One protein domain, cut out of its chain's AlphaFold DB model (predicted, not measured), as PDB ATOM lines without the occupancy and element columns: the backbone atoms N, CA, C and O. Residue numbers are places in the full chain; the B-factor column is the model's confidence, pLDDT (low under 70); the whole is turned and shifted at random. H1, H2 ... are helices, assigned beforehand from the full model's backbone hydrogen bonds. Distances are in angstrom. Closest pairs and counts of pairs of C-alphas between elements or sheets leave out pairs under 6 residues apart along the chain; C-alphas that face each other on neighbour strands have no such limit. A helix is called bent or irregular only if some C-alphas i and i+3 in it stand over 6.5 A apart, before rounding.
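What this domain is: This is residues 18 to 80 of the 129 residues of an uncharacterized protein of Cyanidiococcus yangmingshanensis (UniProt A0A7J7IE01). A helix H1 and the first arm of a longer helix H2 open from each other like a V: H1 crosses arm H2a near H1's beginning, and residues 37 to 44 close the open side. The second arm, H2b, runs on past this V, nearly straight on from H2a, and residues 74 to 80 fold back from its end. The printed part has 63 residues with two named helices, H1 then H2, and no named strand; its class is all helix. It is only just loose, close to extended, with a radius of gyration of the C-alphas of 15.9 A and spans of 49 by 21 by 14 A.

How they stand to each other: Begin with H1, residues 18 to 36. Further along is H2, residues 45 to 73, assigned as one helix by its hydrogen bonds but bent: C-alphas 61 and 64 are 6.9 A apart. Its arms are H2a, residues 45 to 61, and H2b, residues 64 to 73, at a shallow tilt of 22 degrees. Look at Leu 23 and Ala 52, the closest C-alphas of H1 and H2a at 5.0 A: here the two touch. They run opposite ways at a steep tilt of 53 degrees. H1 and H2b are apart. In H1, H2a and H2b every O i to N i+4 pair is within hydrogen-bond range.

Where its parts are: Find C-alpha 18 at (38.876, -53.235, 24.638); from there H1 runs 27.2 A to C-alpha 36. H2a starts at C-alpha 45, (37.897, -60.753, 42.103), and measures 24.0 A. H2b measures 14.2 A and ends at C-alpha 73, (33.824, -27.184, 19.559).

The domain as a whole: The C-alphas of Lys 40 and Lys 75 are the two farthest apart, 49.2 A. Residues 60 to 66, which belong to H2, stand free. The link from H1 to H2, 8 residues, is short. The printed part has no cut, and no printed residue is under 70 in pLDDT.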
ATOM      1  N   GLU A  18      38.639 -54.470  23.887       86.38
ATOM      2  CA  GLU A  18      38.876 -53.235  24.638       86.38
ATOM      3  C   GLU A  18      38.341 -53.300  26.083       86.38
ATOM      4  O   GLU A  18      38.880 -52.655  26.989       86.38
ATOM      5  N   GLN A  19      37.311 -54.118  26.330       88.62
ATOM      6  CA  GLN A  19      36.836 -54.412  27.686       88.62
ATOM      7  C   GLN A  19      37.856 -55.269  28.438       88.62
ATOM      8  O   GLN A  19      38.146 -54.985  29.600       88.62
ATOM      9  N   GLN A  20      38.451 -56.255  27.761       91.69
ATOM     10  CA  GLN A  20      39.522 -57.078  28.330       91.69
ATOM     11  C   GLN A  20      40.740 -56.222  28.705       91.69
ATOM     12  O   GLN A  20      41.236 -56.334  29.821       91.69
ATOM     13  N   GLN A  21      41.141 -55.276  27.850       93.25
ATOM     14  CA  GLN A  21      42.222 -54.328  28.164       93.25
ATOM     15  C   GLN A  21      41.926 -53.476  29.407       93.25
ATOM     16  O   GLN A  21      42.821 -53.183  30.199       93.25
ATOM     17  N   THR A  22      40.667 -53.070  29.593       94.94
ATOM     18  CA  THR A  22      40.264 -52.305  30.781       94.94
ATOM     19  C   THR A  22      40.392 -53.152  32.044       94.94
ATOM     20  O   THR A  22      40.906 -52.669  33.054       94.94
ATOM     21  N   LEU A  23      39.974 -54.419  31.980       95.56
ATOM     22  CA  LEU A  23      40.131 -55.364  33.081       95.56
ATOM     23  C   LEU A  23      41.610 -55.592  33.414       95.56
ATOM     24  O   LEU A  23      41.996 -55.429  34.567       95.56
ATOM     25  N   GLU A  24      42.446 -55.882  32.418       95.81
ATOM     26  CA  GLU A  24      43.892 -56.066  32.601       95.81
ATOM     27  C   GLU A  24      44.548 -54.857  33.282       95.81
ATOM     28  O   GLU A  24      45.367 -55.010  34.191       95.81
ATOM     29  N   LEU A  25      44.164 -53.636  32.892       96.56
ATOM     30  CA  LEU A  25      44.686 -52.418  33.508       96.56
ATOM     31  C   LEU A  25      44.247 -52.271  34.972       96.56
ATOM     32  O   LEU A  25      45.064 -51.878  35.805       96.56
ATOM     33  N   VAL A  26      42.991 -52.589  35.295       97.31
ATOM     34  CA  VAL A  26      42.484 -52.560  36.676       97.31
ATOM     35  C   VAL A  26      43.193 -53.594  37.545       97.31
ATOM     36  O   VAL A  26      43.621 -53.248  38.644       97.31
ATOM     37  N   LEU A  27      43.375 -54.819  37.046       96.56
ATOM     38  CA  LEU A  27      44.099 -55.877  37.756       96.56
ATOM     39  C   LEU A  27      45.530 -55.438  38.085       96.56
ATOM     40  O   LEU A  27      45.945 -55.488  39.240       96.56
ATOM     41  N   ARG A  28      46.249 -54.894  37.097       97.25
ATOM     42  CA  ARG A  28      47.610 -54.381  37.298       97.25
ATOM     43  C   ARG A  28      47.671 -53.261  38.342       97.25
ATOM     44  O   ARG A  28      48.567 -53.243  39.177       97.25
ATOM     45  N   LEU A  29      46.726 -52.315  38.308       96.75
ATOM     46  CA  LEU A  29      46.680 -51.231  39.296       96.75
ATOM     47  C   LEU A  29      46.337 -51.737  40.700       96.75
ATOM     48  O   LEU A  29      46.853 -51.197  41.678       96.75
ATOM     49  N   ALA A  30      45.480 -52.754  40.810       96.25
ATOM     50  CA  ALA A  30      45.177 -53.391  42.081       96.25
ATOM     51  C   ALA A  30      46.434 -54.042  42.667       96.25
ATOM     52  O   ALA A  30      46.792 -53.723  43.797       96.25
ATOM     53  N   GLU A  31      47.164 -54.837  41.879       95.31
ATOM     54  CA  GLU A  31      48.439 -55.438  42.294       95.31
ATOM     55  C   GLU A  31      49.455 -54.383  42.760       95.31
ATOM     56  O   GLU A  31      50.041 -54.516  43.838       95.31
ATOM     57  N   ASP A  32      49.622 -53.295  42.002       96.12
ATOM     58  CA  ASP A  32      50.502 -52.182  42.378       96.12
ATOM     59  C   ASP A  32      50.090 -51.556  43.723       96.12
ATOM     60  O   ASP A  32      50.942 -51.194  44.542       96.12
ATOM     61  N   LEU A  33      48.785 -51.412  43.977       95.50
ATOM     62  CA  LEU A  33      48.266 -50.888  45.241       95.50
ATOM     63  C   LEU A  33      48.505 -51.860  46.399       95.50
ATOM     64  O   LEU A  33      48.975 -51.431  47.456       95.50
ATOM     65  N   GLU A  34      48.246 -53.155  46.216       95.06
ATOM     66  CA  GLU A  34      48.523 -54.168  47.240       95.06
ATOM     67  C   GLU A  34      50.011 -54.162  47.624       95.06
ATOM     68  O   GLU A  34      50.351 -54.146  48.812       95.06
ATOM     69  N   GLN A  35      50.907 -54.062  46.635       93.75
ATOM     70  CA  GLN A  35      52.353 -53.966  46.852       93.75
ATOM     71  C   GLN A  35      52.750 -52.699  47.619       93.75
ATOM     72  O   GLN A  35      53.495 -52.784  48.600       93.75
ATOM     73  N   ARG A  36      52.225 -51.525  47.241       95.25
ATOM     74  CA  ARG A  36      52.486 -50.252  47.952       95.25
ATOM     75  C   ARG A  36      52.025 -50.288  49.405       95.25
ATOM     76  O   ARG A  36      52.625 -49.641  50.262       95.25
ATOM     77  N   HIS A  37      50.986 -51.065  49.690       94.25
ATOM     78  CA  HIS A  37      50.476 -51.276  51.038       94.25
ATOM     79  C   HIS A  37      51.058 -52.519  51.728       94.25
ATOM     80  O   HIS A  37      50.571 -52.895  52.795       94.25
ATOM     81  N   ALA A  38      52.121 -53.124  51.180       92.25
ATOM     82  CA  ALA A  38      52.791 -54.309  51.717       92.25
ATOM     83  C   ALA A  38      51.820 -55.469  52.023       92.25
ATOM     84  O   ALA A  38      51.912 -56.101  53.076       92.25
ATOM     85  N   GLY A  39      50.845 -55.693  51.137       87.06
ATOM     86  CA  GLY A  39      49.817 -56.728  51.276       87.06
ATOM     87  C   GLY A  39      48.793 -56.463  52.383       87.06
ATOM     88  O   GLY A  39      48.085 -57.368  52.798       87.06
ATOM     89  N   LYS A  40      48.706 -55.238  52.922       91.19
ATOM     90  CA  LYS A  40      47.682 -54.889  53.930       91.19
ATOM     91  C   LYS A  40      46.305 -54.615  53.328       91.19
ATOM     92  O   LYS A  40      45.338 -54.476  54.073       91.19
ATOM     93  N   VAL A  41      46.238 -54.475  52.011       91.88
ATOM     94  CA  VAL A  41      45.009 -54.287  51.242       91.88
ATOM     95  C   VAL A  41      44.935 -55.441  50.259       91.88
ATOM     96  O   VAL A  41      45.953 -55.762  49.655       91.88
ATOM     97  N   HIS A  42      43.749 -56.033  50.135       92.38
ATOM     98  CA  HIS A  42      43.440 -57.055  49.145       92.38
ATOM     99  C   HIS A  42      42.094 -56.762  48.498       92.38
ATOM    100  O   HIS A  42      41.177 -56.279  49.174       92.38
ATOM    101  N   PHE A  43      41.977 -57.067  47.212       94.69
ATOM    102  CA  PHE A  43      40.737 -56.910  46.462       94.69
ATOM    103  C   PHE A  43      40.134 -58.272  46.117       94.69
ATOM    104  O   PHE A  43      40.835 -59.196  45.724       94.69
ATOM    105  N   GLU A  44      38.816 -58.399  46.261       96.50
ATOM    106  CA  GLU A  44      38.096 -59.576  45.773       96.50
ATOM    107  C   GLU A  44      37.943 -59.513  44.248       96.50
ATOM    108  O   GLU A  44      37.663 -58.444  43.699       96.50
ATOM    109  N   ASP A  45      38.022 -60.659  43.568       94.88
ATOM    110  CA  ASP A  45      37.897 -60.753  42.103       94.88
ATOM    111  C   ASP A  45      36.623 -60.072  41.581       94.88
ATOM    112  O   ASP A  45      36.662 -59.290  40.632       94.88
ATOM    113  N   ASN A  46      35.489 -60.290  42.252       95.31
ATOM    114  CA  ASN A  46      34.212 -59.673  41.884       95.31
ATOM    115  C   ASN A  46      34.235 -58.144  42.016       95.31
ATOM    116  O   ASN A  46      33.580 -57.447  41.240       95.31
ATOM    117  N   ALA A  47      34.988 -57.606  42.980       96.06
ATOM    118  CA  ALA A  47      35.152 -56.165  43.122       96.06
ATOM    119  C   ALA A  47      35.993 -55.597  41.970       96.06
ATOM    120  O   ALA A  47      35.646 -54.552  41.425       96.06
ATOM    121  N   LEU A  48      37.054 -56.296  41.560       96.81
ATOM    122  CA  LEU A  48      37.896 -55.895  40.429       96.81
ATOM    123  C   LEU A  48      37.127 -55.937  39.105       96.81
ATOM    124  O   LEU A  48      37.219 -54.991  38.322       96.81
ATOM    125  N   LEU A  49      36.308 -56.971  38.892       95.62
ATOM    126  CA  LEU A  49      35.403 -57.061  37.743       95.62
ATOM    127  C   LEU A  49      34.416 -55.888  37.718       95.62
ATOM    128  O   LEU A  49      34.312 -55.188  36.711       95.62
ATOM    129  N   ALA A  50      33.761 -55.600  38.847       96.56
ATOM    130  CA  ALA A  50      32.837 -54.473  38.948       96.56
ATOM    131  C   ALA A  50      33.535 -53.125  38.690       96.56
ATOM    132  O   ALA A  50      32.991 -52.263  37.999       96.56
ATOM    133  N   ILE A  51      34.754 -52.927  39.204       97.25
ATOM    134  CA  ILE A  51      35.546 -51.718  38.936       97.25
ATOM    135  C   ILE A  51      35.876 -51.613  37.442       97.25
ATOM    136  O   ILE A  51      35.711 -50.536  36.867       97.25
ATOM    137  N   ALA A  52      36.294 -52.702  36.796       96.62
ATOM    138  CA  ALA A  52      36.586 -52.711  35.365       96.62
ATOM    139  C   ALA A  52      35.358 -52.343  34.521       96.62
ATOM    140  O   ALA A  52      35.455 -51.501  33.625       96.62
ATOM    141  N   GLU A  53      34.186 -52.889  34.848       95.44
ATOM    142  CA  GLU A  53      32.927 -52.536  34.188       95.44
ATOM    143  C   GLU A  53      32.554 -51.062  34.390       95.44
ATOM    144  O   GLU A  53      32.142 -50.385  33.442       95.44
ATOM    145  N   LEU A  54      32.732 -50.538  35.607       97.06
ATOM    146  CA  LEU A  54      32.478 -49.131  35.921       97.06
ATOM    147  C   LEU A  54      33.405 -48.201  35.134       97.06
ATOM    148  O   LEU A  54      32.938 -47.217  34.553       97.06
ATOM    149  N   VAL A  55      34.701 -48.514  35.081       96.62
ATOM    150  CA  VAL A  55      35.699 -47.738  34.332       96.62
ATOM    151  C   VAL A  55      35.383 -47.769  32.839       96.62
ATOM    152  O   VAL A  55      35.313 -46.712  32.208       96.62
ATOM    153  N   TRP A  56      35.110 -48.949  32.279       96.12
ATOM    154  CA  TRP A  56      34.724 -49.095  30.877       96.12
ATOM    155  C   TRP A  56      33.464 -48.286  30.547       96.12
ATOM    156  O   TRP A  56      33.426 -47.517  29.580       96.12
ATOM    157  N   GLY A  57      32.436 -48.414  31.389       95.94
ATOM    158  CA  GLY A  57      31.187 -47.676  31.260       95.94
ATOM    159  C   GLY A  57      31.404 -46.164  31.300       95.94
ATOM    160  O   GLY A  57      30.841 -45.447  30.473       95.94
ATOM    161  N   TYR A  58      32.247 -45.676  32.209       95.00
ATOM    162  CA  TYR A  58      32.598 -44.261  32.303       95.00
ATOM    163  C   TYR A  58      33.320 -43.757  31.047       95.00
ATOM    164  O   TYR A  58      32.927 -42.728  30.487       95.00
ATOM    165  N   ILE A  59      34.324 -44.499  30.567       94.25
ATOM    166  CA  ILE A  59      35.084 -44.154  29.358       94.25
ATOM    167  C   ILE A  59      34.134 -44.013  28.168       94.25
ATOM    168  O   ILE A  59      34.107 -42.967  27.515       94.25
ATOM    169  N   MET A  60      33.313 -45.033  27.919       95.31
ATOM    170  CA  MET A  60      32.478 -45.092  26.719       95.31
ATOM    171  C   MET A  60      31.276 -44.154  26.775       95.31
ATOM    172  O   MET A  60      30.915 -43.552  25.763       95.31
ATOM    173  N   ARG A  61      30.642 -44.009  27.942       95.88
ATOM    174  CA  ARG A  61      29.402 -43.228  28.070       95.88
ATOM    175  C   ARG A  61      29.642 -41.756  28.381       95.88
ATOM    176  O   ARG A  61      28.749 -40.956  28.121       95.88
ATOM    177  N   SER A  62      30.801 -41.403  28.939       94.31
ATOM    178  CA  SER A  62      31.087 -40.033  29.387       94.31
ATOM    179  C   SER A  62      32.340 -39.462  28.733       94.31
ATOM    180  O   SER A  62      32.256 -38.468  28.015       94.31
ATOM    181  N   MET A  63      33.497 -40.101  28.929       95.38
ATOM    182  CA  MET A  63      34.780 -39.508  28.535       95.38
ATOM    183  C   MET A  63      34.921 -39.356  27.015       95.38
ATOM    184  O   MET A  63      35.272 -38.282  26.533       95.38
ATOM    185  N   VAL A  64      34.609 -40.402  26.243       96.19
ATOM    186  CA  VAL A  64      34.713 -40.378  24.774       96.19
ATOM    187  C   VAL A  64      33.783 -39.327  24.141       96.19
ATOM    188  O   VAL A  64      34.279 -38.514  23.353       96.19
ATOM    189  N   PRO A  65      32.473 -39.267  24.473       97.75
ATOM    190  CA  PRO A  65      31.590 -38.214  23.968       97.75
ATOM    191  C   PRO A  65      32.090 -36.799  24.268       97.75
ATOM    192  O   PRO A  65      32.065 -35.945  23.377       97.75
ATOM    193  N   ASP A  66      32.583 -36.561  25.485       97.62
ATOM    194  CA  ASP A  66      33.098 -35.257  25.902       97.62
ATOM    195  C   ASP A  66      34.351 -34.862  25.109       97.62
ATOM    196  O   ASP A  66      34.411 -33.754  24.569       97.62
ATOM    197  N   LEU A  67      35.316 -35.774  24.947       98.06
ATOM    198  CA  LEU A  67      36.527 -35.532  24.153       98.06
ATOM    199  C   LEU A  67      36.192 -35.150  22.704       98.06
ATOM    200  O   LEU A  67      36.732 -34.181  22.163       98.06
ATOM    201  N   VAL A  68      35.266 -35.882  22.079       97.94
ATOM    202  CA  VAL A  68      34.804 -35.591  20.716       97.94
ATOM    203  C   VAL A  68      34.099 -34.234  20.660       97.94
ATOM    204  O   VAL A  68      34.323 -33.460  19.723       97.94
ATOM    205  N   ALA A  69      33.263 -33.916  21.650       98.06
ATOM    206  CA  ALA A  69      32.556 -32.644  21.717       98.06
ATOM    207  C   ALA A  69      33.520 -31.455  21.863       98.06
ATOM    208  O   ALA A  69      33.355 -30.460  21.152       98.06
ATOM    209  N   PHE A  70      34.549 -31.556  22.710       98.19
ATOM    210  CA  PHE A  70      35.544 -30.494  22.893       98.19
ATOM    211  C   PHE A  70      36.393 -30.271  21.639       98.19
ATOM    212  O   PHE A  70      36.525 -29.128  21.187       98.19
ATOM    213  N   ALA A  71      36.862 -31.345  20.995       98.25
ATOM    214  CA  ALA A  71      37.604 -31.235  19.744       98.25
ATOM    215  C   ALA A  71      36.762 -30.550  18.651       98.25
ATOM    216  O   ALA A  71      37.216 -29.599  18.005       98.25
ATOM    217  N   ARG A  72      35.494 -30.963  18.501       98.00
ATOM    218  CA  ARG A  72      34.555 -30.366  17.537       98.00
ATOM    219  C   ARG A  72      34.228 -28.911  17.854       98.00
ATOM    220  O   ARG A  72      34.152 -28.103  16.930       98.00
ATOM    221  N   HIS A  73      34.057 -28.563  19.129       97.62
ATOM    222  CA  HIS A  73      33.824 -27.184  19.559       97.62
ATOM    223  C   HIS A  73      34.984 -26.268  19.144       97.62
ATOM    224  O   HIS A  73      34.766 -25.165  18.647       97.62
ATOM    225  N   ALA A  74      36.215 -26.771  19.230       97.38
ATOM    226  CA  ALA A  74      37.414 -26.093  18.748       97.38
ATOM    227  C   ALA A  74      37.642 -26.214  17.224       97.38
ATOM    228  O   ALA A  74      38.726 -25.886  16.743       97.38
ATOM    229  N   LYS A  75      36.649 -26.683  16.451       97.62
ATOM    230  CA  LYS A  75      36.714 -26.909  14.993       97.62
ATOM    231  C   LYS A  75      37.833 -27.867  14.555       97.62
ATOM    232  O   LYS A  75      38.340 -27.764  13.440       97.62
ATOM    233  N   ARG A  76      38.215 -28.813  15.416       97.12
ATOM    234  CA  ARG A  76      39.213 -29.855  15.139       97.12
ATOM    235  C   ARG A  76      38.539 -31.212  14.943       97.12
ATOM    236  O   ARG A  76      37.480 -31.483  15.501       97.12
ATOM    237  N   GLN A  77      39.184 -32.075  14.158       94.75
ATOM    238  CA  GLN A  77      38.827 -33.500  14.049       94.75
ATOM    239  C   GLN A  77      39.740 -34.401  14.891       94.75
ATOM    240  O   GLN A  77      39.382 -35.530  15.202       94.75
ATOM    241  N   ARG A  78      40.917 -33.892  15.276       97.44
ATOM    242  CA  ARG A  78      41.879 -34.582  16.133       97.44
ATOM    243  C   ARG A  78      41.706 -34.133  17.582       97.44
ATOM    244  O   ARG A  78      41.701 -32.927  17.851       97.44
ATOM    245  N   ILE A  79      41.597 -35.111  18.481       97.50
ATOM    246  CA  ILE A  79      41.626 -34.911  19.933       97.50
ATOM    247  C   ILE A  79      43.051 -34.522  20.339       97.50
ATOM    248  O   ILE A  79      44.023 -35.117  19.873       97.50
ATOM    249  N   MET A  80      43.162 -33.500  21.180       96.44
ATOM    250  CA  MET A  80      44.417 -32.927  21.663       96.44
ATOM    251  C   MET A  80      44.447 -32.943  23.193       96.44
ATOM    252  O   MET A  80      43.415 -33.103  23.842       96.44
TER     253      MET A  80